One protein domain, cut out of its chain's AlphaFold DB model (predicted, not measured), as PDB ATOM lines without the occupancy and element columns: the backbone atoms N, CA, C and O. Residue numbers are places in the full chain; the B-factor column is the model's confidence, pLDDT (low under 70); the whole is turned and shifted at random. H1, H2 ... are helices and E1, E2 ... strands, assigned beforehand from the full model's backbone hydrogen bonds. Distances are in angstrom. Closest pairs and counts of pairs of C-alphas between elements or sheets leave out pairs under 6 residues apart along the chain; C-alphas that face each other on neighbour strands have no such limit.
ATOM      1  N   LEU A 121     229.677 142.769 182.006       89.38
ATOM      2  CA  LEU A 121     228.866 143.526 182.956       89.38
ATOM      3  C   LEU A 121     228.573 144.933 182.434       89.38
ATOM      4  O   LEU A 121     229.491 145.680 182.112       89.38
ATOM      5  N   LEU A 122     227.301 145.322 182.469       88.38
ATOM      6  CA  LEU A 122     226.856 146.696 182.260       88.38
ATOM      7  C   LEU A 122     226.290 147.245 183.573       88.38
ATOM      8  O   LEU A 122     225.287 146.710 184.053       88.38
ATOM      9  N   PRO A 123     226.889 148.281 184.185       90.00
ATOM     10  CA  PRO A 123     226.297 148.940 185.344       90.00
ATOM     11  C   PRO A 123     224.987 149.635 184.958       90.00
ATOM     12  O   PRO A 123     224.944 150.390 183.990       90.00
ATOM     13  N   ILE A 124     223.923 149.398 185.729       90.12
ATOM     14  CA  ILE A 124     222.597 149.977 185.479       90.12
ATOM     15  C   ILE A 124     221.891 150.375 186.778       90.12
ATOM     16  O   ILE A 124     222.174 149.840 187.854       90.12
ATOM     17  N   THR A 125     220.896 151.257 186.670       88.75
ATOM     18  CA  THR A 125     219.869 151.407 187.708       88.75
ATOM     19  C   THR A 125     218.704 150.443 187.433       88.75
ATOM     20  O   THR A 125     218.351 150.232 186.269       88.75
ATOM     21  N   PRO A 126     218.086 149.832 188.463       87.25
ATOM     22  CA  PRO A 126     216.938 148.936 188.282       87.25
ATOM     23  C   PRO A 126     215.789 149.549 187.469       87.25
ATOM     24  O   PRO A 126     215.124 148.850 186.708       87.25
ATOM     25  N   GLU A 127     215.570 150.855 187.607       87.75
ATOM     26  CA  GLU A 127     214.514 151.607 186.928       87.75
ATOM     27  C   GLU A 127     214.784 151.710 185.421       87.75
ATOM     28  O   GLU A 127     213.852 151.616 184.624       87.75
ATOM     29  N   ALA A 128     216.056 151.821 185.021       85.69
ATOM     30  CA  ALA A 128     216.450 151.880 183.617       85.69
ATOM     31  C   ALA A 128     216.189 150.559 182.872       85.69
ATOM     32  O   ALA A 128     215.973 150.560 181.662       85.69
ATOM     33  N   TYR A 129     216.153 149.425 183.579       87.38
ATOM     34  CA  TYR A 129     215.784 148.145 182.973       87.38
ATOM     35  C   TYR A 129     214.286 148.064 182.630       87.38
ATOM     36  O   TYR A 129     213.911 147.439 181.635       87.38
ATOM     37  N   VAL A 130     213.416 148.712 183.410       86.12
ATOM     38  CA  VAL A 130     211.961 148.665 183.181       86.12
ATOM     39  C   VAL A 130     211.605 149.273 181.825       86.12
ATOM     40  O   VAL A 130     210.809 148.701 181.084       86.12
ATOM     41  N   SER A 131     212.251 150.382 181.460       83.19
ATOM     42  CA  SER A 131     212.080 151.051 180.166       83.19
ATOM     43  C   SER A 131     212.928 150.460 179.033       83.19
ATOM     44  O   SER A 131     212.840 150.942 177.903       83.19
ATOM     45  N   SER A 132     213.741 149.436 179.308       84.31
ATOM     46  CA  SER A 132     214.648 148.853 178.318       84.31
ATOM     47  C   SER A 132     213.918 148.039 177.252       84.31
ATOM     48  O   SER A 132     212.931 147.337 177.534       84.31
ATOM     49  N   LYS A 133     214.450 148.108 176.029       83.31
ATOM     50  CA  LYS A 133     214.024 147.295 174.889       83.31
ATOM     51  C   LYS A 133     215.092 146.249 174.587       83.31
ATOM     52  O   LYS A 133     216.287 146.536 174.627       83.31
ATOM     53  N   VAL A 134     214.640 145.032 174.314       82.38
ATOM     54  CA  VAL A 134     215.493 143.940 173.832       82.38
ATOM     55  C   VAL A 134     215.507 143.967 172.303       82.38
ATOM     56  O   VAL A 134     214.496 144.327 171.695       82.38
ATOM     57  N   ALA A 135     216.641 143.615 171.698       80.06
ATOM     58  CA  ALA A 135     216.778 143.549 170.245       80.06
ATOM     59  C   ALA A 135     215.883 142.454 169.625       80.06
ATOM     60  O   ALA A 135     215.350 141.584 170.321       80.06
ATOM     61  N   GLU A 136     215.711 142.477 168.304       77.06
ATOM     62  CA  GLU A 136     214.966 141.432 167.596       77.06
ATOM     63  C   GLU A 136     215.610 140.048 167.816       77.06
ATOM     64  O   GLU A 136     216.829 139.915 167.923       77.06
ATOM     65  N   GLY A 137     214.788 139.002 167.963       78.62
ATOM     66  CA  GLY A 137     215.256 137.645 168.287       78.62
ATOM     67  C   GLY A 137     215.530 137.388 169.774       78.62
ATOM     68  O   GLY A 137     215.778 136.243 170.157       78.62
ATOM     69  N   TRP A 138     215.424 138.407 170.631       86.25
ATOM     70  CA  TRP A 138     215.494 138.255 172.082       86.25
ATOM     71  C   TRP A 138     214.109 138.145 172.717       86.25
ATOM     72  O   TRP A 138     213.154 138.822 172.342       86.25
ATOM     73  N   GLN A 139     214.016 137.323 173.757       88.31
ATOM     74  CA  GLN A 139     212.826 137.168 174.578       88.31
ATOM     75  C   GLN A 139     213.071 137.755 175.969       88.31
ATOM     76  O   GLN A 139     213.851 137.211 176.757       88.31
ATOM     77  N   LYS A 140     212.362 138.839 176.301       89.00
ATOM     78  CA  LYS A 140     212.312 139.382 177.666       89.00
ATOM     79  C   LYS A 140     211.481 138.437 178.544       89.00
ATOM     80  O   LYS A 140     210.346 138.115 178.204       89.00
ATOM     81  N   LYS A 141     212.066 137.946 179.638       88.50
ATOM     82  CA  LYS A 141     211.411 137.037 180.597       88.50
ATOM     83  C   LYS A 141     210.745 137.782 181.743       88.50
ATOM     84  O   LYS A 141     209.704 137.349 182.217       88.50
ATOM     85  N   GLU A 142     211.361 138.875 182.172       87.38
ATOM     86  CA  GLU A 142     210.927 139.666 183.317       87.38
ATOM     87  C   GLU A 142     210.872 141.143 182.928       87.38
ATOM     88  O   GLU A 142     211.837 141.687 182.384       87.38
ATOM     89  N   ASP A 143     209.769 141.818 183.248       86.81
ATOM     90  CA  ASP A 143     209.617 143.261 183.004       86.81
ATOM     91  C   ASP A 143     210.279 144.116 184.087       86.81
ATOM     92  O   ASP A 143     210.614 145.282 183.867       86.81
ATOM     93  N   ARG A 144     210.485 143.533 185.270       90.12
ATOM     94  CA  ARG A 144     211.120 144.186 186.416       90.12
ATOM     95  C   ARG A 144     212.535 143.671 186.598       90.12
ATOM     96  O   ARG A 144     212.831 142.510 186.337       90.12
ATOM     97  N   PHE A 145     213.406 144.538 187.102       90.75
ATOM     98  CA  PHE A 145     214.758 144.127 187.436       90.75
ATOM     99  C   PHE A 145     214.752 143.179 188.644       90.75
ATOM    100  O   PHE A 145     214.222 143.505 189.709       90.75
ATOM    101  N   GLY A 146     215.421 142.040 188.501       91.00
ATOM    102  CA  GLY A 146     215.592 141.029 189.541       91.00
ATOM    103  C   GLY A 146     216.906 140.274 189.370       91.00
ATOM    104  O   GLY A 146     217.553 140.368 188.332       91.00
ATOM    105  N   THR A 147     217.317 139.515 190.385       90.56
ATOM    106  CA  THR A 147     218.552 138.709 190.355       90.56
ATOM    107  C   THR A 147     218.327 137.342 189.701       90.56
ATOM    108  O   THR A 147     218.619 136.303 190.291       90.56
ATOM    109  N   ALA A 148     217.720 137.346 188.517       89.88
ATOM    110  CA  ALA A 148     217.344 136.160 187.753       89.88
ATOM    111  C   ALA A 148     217.665 136.363 186.264       89.88
ATOM    112  O   ALA A 148     218.208 137.399 185.876       89.88
ATOM    113  N   CYS A 149     217.329 135.378 185.429       91.00
ATOM    114  CA  CYS A 149     217.394 135.516 183.977       91.00
ATOM    115  C   CYS A 149     216.311 136.494 183.502       91.00
ATOM    116  O   CYS A 149     215.120 136.220 183.623       91.00
ATOM    117  N   LEU A 150     216.757 137.634 182.985       92.12
ATOM    118  CA  LEU A 150     215.939 138.770 182.575       92.12
ATOM    119  C   LEU A 150     215.569 138.701 181.092       92.12
ATOM    120  O   LEU A 150     214.434 139.002 180.723       92.12
ATOM    121  N   ALA A 151     216.501 138.251 180.250       91.00
ATOM    122  CA  ALA A 151     216.261 138.033 178.830       91.00
ATOM    123  C   ALA A 151     217.067 136.842 178.299       91.00
ATOM    124  O   ALA A 151     218.127 136.497 178.828       91.00
ATOM    125  N   VAL A 152     216.548 136.216 177.245       91.19
ATOM    126  CA  VAL A 152     217.177 135.098 176.535       91.19
ATOM    127  C   VAL A 152     217.281 135.466 175.065       91.19
ATOM    128  O   VAL A 152     216.287 135.850 174.459       91.19
ATOM    129  N   GLY A 153     218.483 135.364 174.519       88.44
ATOM    130  CA  GLY A 153     218.782 135.641 173.124       88.44
ATOM    131  C   GLY A 153     218.737 134.390 172.243       88.44
ATOM    132  O   GLY A 153     218.236 133.337 172.665       88.44
ATOM    133  N   PRO A 154     219.279 134.495 171.020       83.81
ATOM    134  CA  PRO A 154     219.323 133.391 170.071       83.81
ATOM    135  C   PRO A 154     220.189 132.219 170.559       83.81
ATOM    136  O   PRO A 154     221.011 132.328 171.477       83.81
ATOM    137  N   GLU A 155     219.978 131.068 169.919       84.62
ATOM    138  CA  GLU A 155     220.813 129.881 170.096       84.62
ATOM    139  C   GLU A 155     222.159 130.057 169.387       84.62
ATOM    140  O   GLU A 155     222.224 130.492 168.240       84.62
ATOM    141  N   VAL A 156     223.234 129.688 170.082       80.75
ATOM    142  CA  VAL A 156     224.612 129.692 169.586       80.75
ATOM    143  C   VAL A 156     225.180 128.298 169.823       80.75
ATOM    144  O   VAL A 156     225.618 127.955 170.925       80.75
ATOM    145  N   GLY A 157     225.101 127.447 168.798       81.19
ATOM    146  CA  GLY A 157     225.435 126.027 168.917       81.19
ATOM    147  C   GLY A 157     224.559 125.311 169.953       81.19
ATOM    148  O   GLY A 157     223.337 125.302 169.849       81.19
ATOM    149  N   ASP A 158     225.194 124.730 170.975       82.06
ATOM    150  CA  ASP A 158     224.523 124.058 172.101       82.06
ATOM    151  C   ASP A 158     224.284 124.997 173.305       82.06
ATOM    152  O   ASP A 158     223.996 124.543 174.417       82.06
ATOM    153  N   SER A 159     224.425 126.310 173.105       87.19
ATOM    154  CA  SER A 159     224.275 127.336 174.139       87.19
ATOM    155  C   SER A 159     223.221 128.379 173.759       87.19
ATOM    156  O   SER A 159     222.809 128.484 172.607       87.19
ATOM    157  N   LYS A 160     222.795 129.185 174.733       88.31
ATOM    158  CA  LYS A 160     222.002 130.404 174.508       88.31
ATOM    159  C   LYS A 160     222.695 131.595 175.127       88.31
ATOM    160  O   LYS A 160     223.256 131.475 176.213       88.31
ATOM    161  N   ILE A 161     222.603 132.752 174.489       88.38
ATOM    162  CA  ILE A 161     223.031 133.993 175.133       88.38
ATOM    163  C   ILE A 161     221.942 134.395 176.129       88.38
ATOM    164  O   ILE A 161     220.753 134.356 175.815       88.38
ATOM    165  N   ILE A 162     222.332 134.738 177.351       91.12
ATOM    166  CA  ILE A 162     221.401 135.157 178.398       91.12
ATOM    167  C   ILE A 162     221.834 136.480 179.008       91.12
ATOM    168  O   ILE A 162     223.024 136.791 179.085       91.12
ATOM    169  N   ILE A 163     220.841 137.219 179.495       91.25
ATOM    170  CA  ILE A 163     221.042 138.397 180.330       91.25
ATOM    171  C   ILE A 163     220.442 138.131 181.693       91.25
ATOM    172  O   ILE A 163     219.285 137.726 181.819       91.25
ATOM    173  N   GLU A 164     221.238 138.382 182.720       92.88
ATOM    174  CA  GLU A 164     220.851 138.215 184.109       92.88
ATOM    175  C   GLU A 164     221.046 139.513 184.877       92.88
ATOM    176  O   GLU A 164     221.995 140.261 184.639       92.88
ATOM    177  N   GLY A 165     220.172 139.770 185.844       93.12
ATOM    178  CA  GLY A 165     220.411 140.835 186.805       93.12
ATOM    179  C   GLY A 165     221.381 140.367 187.883       93.12
ATOM    180  O   GLY A 165     221.228 139.293 188.466       93.12
ATOM    181  N   VAL A 166     222.380 141.191 188.182       93.69
ATOM    182  CA  VAL A 166     223.355 140.939 189.242       93.69
ATOM    183  C   VAL A 166     223.360 142.127 190.192       93.69
ATOM    184  O   VAL A 166     223.498 143.278 189.783       93.69
ATOM    185  N   ARG A 167     223.224 141.852 191.490       92.75
ATOM    186  CA  ARG A 167     223.463 142.838 192.546       92.75
ATOM    187  C   ARG A 167     224.756 142.475 193.249       92.75
ATOM    188  O   ARG A 167     224.914 141.354 193.721       92.75
ATOM    189  N   HIS A 168     225.668 143.430 193.313       89.62
ATOM    190  CA  HIS A 168     226.923 143.310 194.034       89.62
ATOM    191  C   HIS A 168     227.059 144.493 194.997       89.62
ATOM    192  O   HIS A 168     226.364 145.499 194.865       89.62
ATOM    193  N   ARG A 169     227.971 144.410 195.972       86.88
ATOM    194  CA  ARG A 169     228.193 145.500 196.938       86.88
ATOM    195  C   ARG A 169     228.535 146.835 196.258       86.88
ATOM    196  O   ARG A 169     228.251 147.891 196.810       86.88
ATOM    197  N   THR A 170     229.143 146.775 195.076       87.62
ATOM    198  CA  THR A 170     229.582 147.933 194.284       87.62
ATOM    199  C   THR A 170     228.495 148.526 193.389       87.62
ATOM    200  O   THR A 170     228.711 149.595 192.831       87.62
ATOM    201  N   GLY A 171     227.346 147.863 193.229       90.56
ATOM    202  CA  GLY A 171     226.289 148.352 192.350       90.56
ATOM    203  C   GLY A 171     225.372 147.267 191.796       90.56
ATOM    204  O   GLY A 171     225.407 146.100 192.196       90.56
ATOM    205  N   THR A 172     224.529 147.682 190.857       92.94
ATOM    206  CA  THR A 172     223.611 146.808 190.127       92.94
ATOM    207  C   THR A 172     224.060 146.718 188.674       92.94
ATOM    208  O   THR A 172     224.447 147.722 188.083       92.94
ATOM    209  N   TYR A 173     224.031 145.510 188.119       92.38
ATOM    210  CA  TYR A 173     224.572 145.216 186.801       92.38
ATOM    211  C   TYR A 173     223.619 144.325 186.008       92.38
ATOM    212  O   TYR A 173     222.920 143.481 186.577       92.38
ATOM    213  N   LEU A 174     223.646 144.476 184.689       91.38
ATOM    214  CA  LEU A 174     223.245 143.427 183.762       91.38
ATOM    215  C   LEU A 174     224.472 142.607 183.408       91.38
ATOM    216  O   LEU A 174     225.523 143.163 183.101       91.38
ATOM    217  N   ALA A 175     224.333 141.292 183.462       91.12
ATOM    218  CA  ALA A 175     225.378 140.359 183.103       91.12
ATOM    219  C   ALA A 175     224.976 139.592 181.848       91.12
ATOM    220  O   ALA A 175     223.998 138.846 181.875       91.12
ATOM    221  N   VAL A 176     225.750 139.751 180.779       89.50
ATOM    222  CA  VAL A 176     225.657 138.922 179.577       89.50
ATOM    223  C   VAL A 176     226.584 137.727 179.746       89.50
ATOM    224  O   VAL A 176     227.747 137.869 180.133       89.50
ATOM    225  N   SER A 177     226.066 136.535 179.470       89.56
ATOM    226  CA  SER A 177     226.863 135.310 179.428       89.56
ATOM    227  C   SER A 177     226.280 134.312 178.442       89.56
ATOM    228  O   SER A 177     225.104 134.384 178.081       89.56
ATOM    229  N   LEU A 178     227.105 133.357 178.032       89.06
ATOM    230  CA  LEU A 178     226.638 132.164 177.347       89.06
ATOM    231  C   LEU A 178     226.176 131.137 178.364       89.06
ATOM    232  O   LEU A 178     226.912 130.790 179.277       89.06
ATOM    233  N   LEU A 179     224.982 130.603 178.184       90.19
ATOM    234  CA  LEU A 179     224.466 129.498 178.968       90.19
ATOM    235  C   LEU A 179     224.546 128.215 178.146       90.19
ATOM    236  O   LEU A 179     223.819 128.072 177.165       90.19
ATOM    237  N   GLY A 180     225.389 127.277 178.567       89.06
ATOM    238  CA  GLY A 180     225.473 125.957 177.949       89.06
ATOM    239  C   GLY A 180     224.264 125.075 178.252       89.06
ATOM    240  O   GLY A 180     223.569 125.261 179.255       89.06
ATOM    241  N   ARG A 181     224.057 124.037 177.433       88.69
ATOM    242  CA  ARG A 181     223.079 122.963 177.696       88.69
ATOM    243  C   ARG A 181     223.258 122.288 179.064       88.69
ATOM    244  O   ARG A 181     222.295 121.776 179.610       88.69
ATOM    245  N   SER A 182     224.473 122.296 179.610       87.06
ATOM    246  CA  SER A 182     224.826 121.813 180.956       87.06
ATOM    247  C   SER A 182     224.449 122.770 182.090       87.06
ATOM    248  O   SER A 182     224.744 122.479 183.242       87.06
ATOM    249  N   GLY A 183     223.909 123.953 181.790       88.56
ATOM    250  CA  GLY A 183     223.588 124.981 182.781       88.56
ATOM    251  C   GLY A 183     224.788 125.801 183.276       88.56
ATOM    252  O   GLY A 183     224.597 126.754 184.040       88.56
ATOM    253  N   TYR A 184     226.016 125.494 182.841       88.69
ATOM    254  CA  TYR A 184     227.181 126.336 183.129       88.69
ATOM    255  C   TYR A 184     227.148 127.630 182.315       88.69
ATOM    256  O   TYR A 184     226.626 127.680 181.200       88.69
ATOM    257  N   ARG A 185     227.710 128.685 182.913       89.50
ATOM    258  CA  ARG A 185     227.842 130.000 182.288       89.50
ATOM    259  C   ARG A 185     229.254 130.176 181.775       89.50
ATOM    260  O   ARG A 185     230.201 130.041 182.549       89.50
ATOM    261  N   TYR A 186     229.361 130.544 180.516       88.75
ATOM    262  CA  TYR A 186     230.616 130.808 179.853       88.75
ATOM    263  C   TYR A 186     230.764 132.284 179.533       88.75
ATOM    264  O   TYR A 186     229.784 133.010 179.338       88.75
ATOM    265  N   ASP A 187     232.022 132.695 179.484       87.62
ATOM    266  CA  ASP A 187     232.425 134.010 179.022       87.62
ATOM    267  C   ASP A 187     231.887 134.241 177.599       87.62
ATOM    268  O   ASP A 187     232.070 133.375 176.738       87.62
ATOM    269  N   PRO A 188     231.189 135.355 177.330       82.56
ATOM    270  CA  PRO A 188     230.715 135.639 175.984       82.56
ATOM    271  C   PRO A 188     231.851 135.819 174.958       82.56
ATOM    272  O   PRO A 188     231.624 135.603 173.772       82.56
ATOM    273  N   PHE A 189     233.071 136.150 175.385       80.75
ATOM    274  CA  PHE A 189     234.205 136.446 174.498       80.75
ATOM    275  C   PHE A 189     235.187 135.283 174.319       80.75
ATOM    276  O   PHE A 189     236.243 135.423 173.695       80.75
ATOM    277  N   GLN A 190     234.885 134.110 174.874       78.25
ATOM    278  CA  GLN A 190     235.799 132.976 174.803       78.25
ATOM    279  C   GLN A 190     235.761 132.242 173.463       78.25
ATOM    280  O   GLN A 190     234.711 131.992 172.875       78.25
ATOM    281  N   LYS A 191     236.946 131.819 173.018       74.50
ATOM    282  CA  LYS A 191     237.171 131.174 171.714       74.50
ATOM    283  C   LYS A 191     237.256 129.642 171.785       74.50
ATOM    284  O   LYS A 191     237.558 129.011 170.781       74.50
ATOM    285  N   ARG A 192     237.063 129.037 172.967       70.25
ATOM    286  CA  ARG A 192     237.256 127.587 173.177       70.25
ATOM    287  C   ARG A 192     236.013 126.751 172.878       70.25
ATOM    288  O   ARG A 192     236.122 125.535 172.768       70.25
ATOM    289  N   LEU A 193     234.842 127.371 172.746       68.38
ATOM    290  CA  LEU A 193     233.650 126.665 172.283       68.38
ATOM    291  C   LEU A 193     233.806 126.260 170.819       68.38
ATOM    292  O   LEU A 193     234.275 127.042 169.999       68.38
ATOM    293  N   HIS A 194     233.310 125.066 170.487       59.78
ATOM    294  CA  HIS A 194     233.231 124.583 169.104       59.78
ATOM    295  C   HIS A 194     232.443 125.536 168.182       59.78
ATOM    296  O   HIS A 194     232.668 125.530 166.979       59.78
ATOM    297  N   ASN A 195     231.561 126.367 168.756       63.25
ATOM    298  CA  ASN A 195     230.802 127.419 168.080       63.25
ATOM    299  C   ASN A 195     230.919 128.730 168.891       63.25
ATOM    300  O   ASN A 195     230.158 128.898 169.850       63.25
ATOM    301  N   PRO A 196     231.881 129.625 168.587       61.91
ATOM    302  CA  PRO A 196     231.995 130.920 169.260       61.91
ATOM    303  C   PRO A 196     230.771 131.802 168.969       61.91
ATOM    304  O   PRO A 196     230.078 131.595 167.971       61.91
ATOM    305  N   ILE A 197     230.500 132.789 169.833       64.88
ATOM    306  CA  ILE A 197     229.478 133.800 169.530       64.88
ATOM    307  C   ILE A 197     229.920 134.585 168.293       64.88
ATOM    308  O   ILE A 197     231.057 135.060 168.267       64.88
ATOM    309  N   PRO A 198     229.041 134.737 167.291       65.44
ATOM    310  CA  PRO A 198     229.265 135.664 166.192       65.44
ATOM    311  C   PRO A 198     229.550 137.085 166.719       65.44
ATOM    312  O   PRO A 198     228.787 137.616 167.528       65.44
ATOM    313  N   GLU A 199     230.678 137.682 166.316       65.88
ATOM    314  CA  GLU A 199     231.146 138.987 166.826       65.88
ATOM    315  C   GLU A 199     230.120 140.114 166.615       65.88
ATOM    316  O   GLU A 199     230.049 141.049 167.411       65.88
ATOM    317  N   ASP A 200     229.282 140.004 165.587       64.00
ATOM    318  CA  ASP A 200     228.155 140.888 165.285       64.00
ATOM    319  C   ASP A 200     227.112 140.924 166.413       64.00
ATOM    320  O   ASP A 200     226.661 142.007 166.782       64.00
ATOM    321  N   ILE A 201     226.813 139.785 167.050       66.38
ATOM    322  CA  ILE A 201     225.847 139.720 168.163       66.38
ATOM    323  C   ILE A 201     226.368 140.434 169.420       66.38
ATOM    324  O   ILE A 201     225.582 140.904 170.242       66.38
ATOM    325  N   LEU A 202     227.688 140.513 169.596       66.19
ATOM    326  CA  LEU A 202     228.311 141.251 170.704       66.19
ATOM    327  C   LEU A 202     228.579 142.718 170.346       66.19
ATOM    328  O   LEU A 202     228.689 143.560 171.239       66.19
ATOM    329  N   SER A 203     228.678 143.022 169.051       59.91
ATOM    330  CA  SER A 203     228.911 144.369 168.521       59.91
ATOM    331  C   SER A 203     227.657 145.243 168.575       59.91
ATOM    332  O   SER A 203     227.774 146.459 168.763       59.91
ATOM    333  N   GLU A 204     226.475 144.637 168.451       64.44
ATOM    334  CA  GLU A 204     225.186 145.286 168.680       64.44
ATOM    335  C   GLU A 204     224.704 144.997 170.110       64.44
ATOM    336  O   GLU A 204     224.550 143.839 170.499       64.44
ATOM    337  N   PRO A 205     224.497 146.028 170.946       61.22
ATOM    338  CA  PRO A 205     224.191 145.822 172.352       61.22
ATOM    339  C   PRO A 205     222.869 145.048 172.506       61.22
ATOM    340  O   PRO A 205     221.838 145.485 171.997       61.22
ATOM    341  N   PRO A 206     222.847 143.933 173.258       68.88
ATOM    342  CA  PRO A 206     221.697 143.021 173.281       68.88
ATOM    343  C   PRO A 206     220.463 143.604 173.992       68.88
ATOM    344  O   PRO A 206     219.348 143.090 173.875       68.88
ATOM    345  N   ILE A 207     220.667 144.692 174.740       70.44
ATOM    346  CA  ILE A 207     219.625 145.528 175.326       70.44
ATOM    347  C   ILE A 207     219.989 146.984 175.071       70.44
ATOM    348  O   ILE A 207     221.074 147.435 175.452       70.44
ATOM    349  N   GLU A 208     219.038 147.720 174.505       70.44
ATOM    350  CA  GLU A 208     219.104 149.169 174.412       70.44
ATOM    351  C   GLU A 208     218.579 149.783 175.710       70.44
ATOM    352  O   GLU A 208     217.396 149.674 176.060       70.44
ATOM    353  N   ILE A 209     219.480 150.444 176.435       67.75
ATOM    354  CA  ILE A 209     219.151 151.263 177.598       67.75
ATOM    355  C   ILE A 209     219.539 152.696 177.272       67.75
ATOM    356  O   ILE A 209     220.688 152.980 176.933       67.75
TER     357      ILE A 209
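This is residues 121 to 209 of the 219 residues of an uncharacterized protein of Pedosphaera sp (UniProt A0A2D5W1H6). A strongly twisted, curled antiparallel sheet of long strands E2, E3 and E4, with short E1 at one edge, makes the body; two long loops, residues 131 to 148 and 181 to 198, run round its outside, small helix H1 only grazes the sheet, and small helix H2 is not on it, though only just, with 4 pairs of C-alphas within 10 A. The printed part has 89 residues, under half in named elements, ordered E1, H1, E2, E3, E4, H2; sheet order E1 - E4 - E3 - E2, class mixed. It is compact, radius of gyration of the C-alphas 12.7 A, spanning 37 by 29 by 21 A.

E2 is residues 149 to 156, E3 159 to 168, 25.7 A long, and E4 171 to 180, 26.6 A. E1, 121 to 123, begins at C-alpha (228.866, 143.526, 182.956). H1 is 126 to 130; H2, 199 to 203, ends at C-alpha (228.911, 144.369, 168.521).

E2, E3 and E4 form a meander, each strand the antiparallel neighbour of the one before, in two hairpins: N 153 and O 161 are 2.8 A apart, N 164 and O 175 2.9 A. E1 and E4 have N 122 and O 174 at 2.9 A. H1 only grazes the sheet, with residues 126 to 129. H2's O i to N i+4 pair is within hydrogen-bond range; H1 has 0 of 1, but 2 of 2 O i to N i+3.

The printed part has no cut. Links H1 to E2 and E4 to H2 are long. Residues 193 to 206 and 209 have pLDDT under 70.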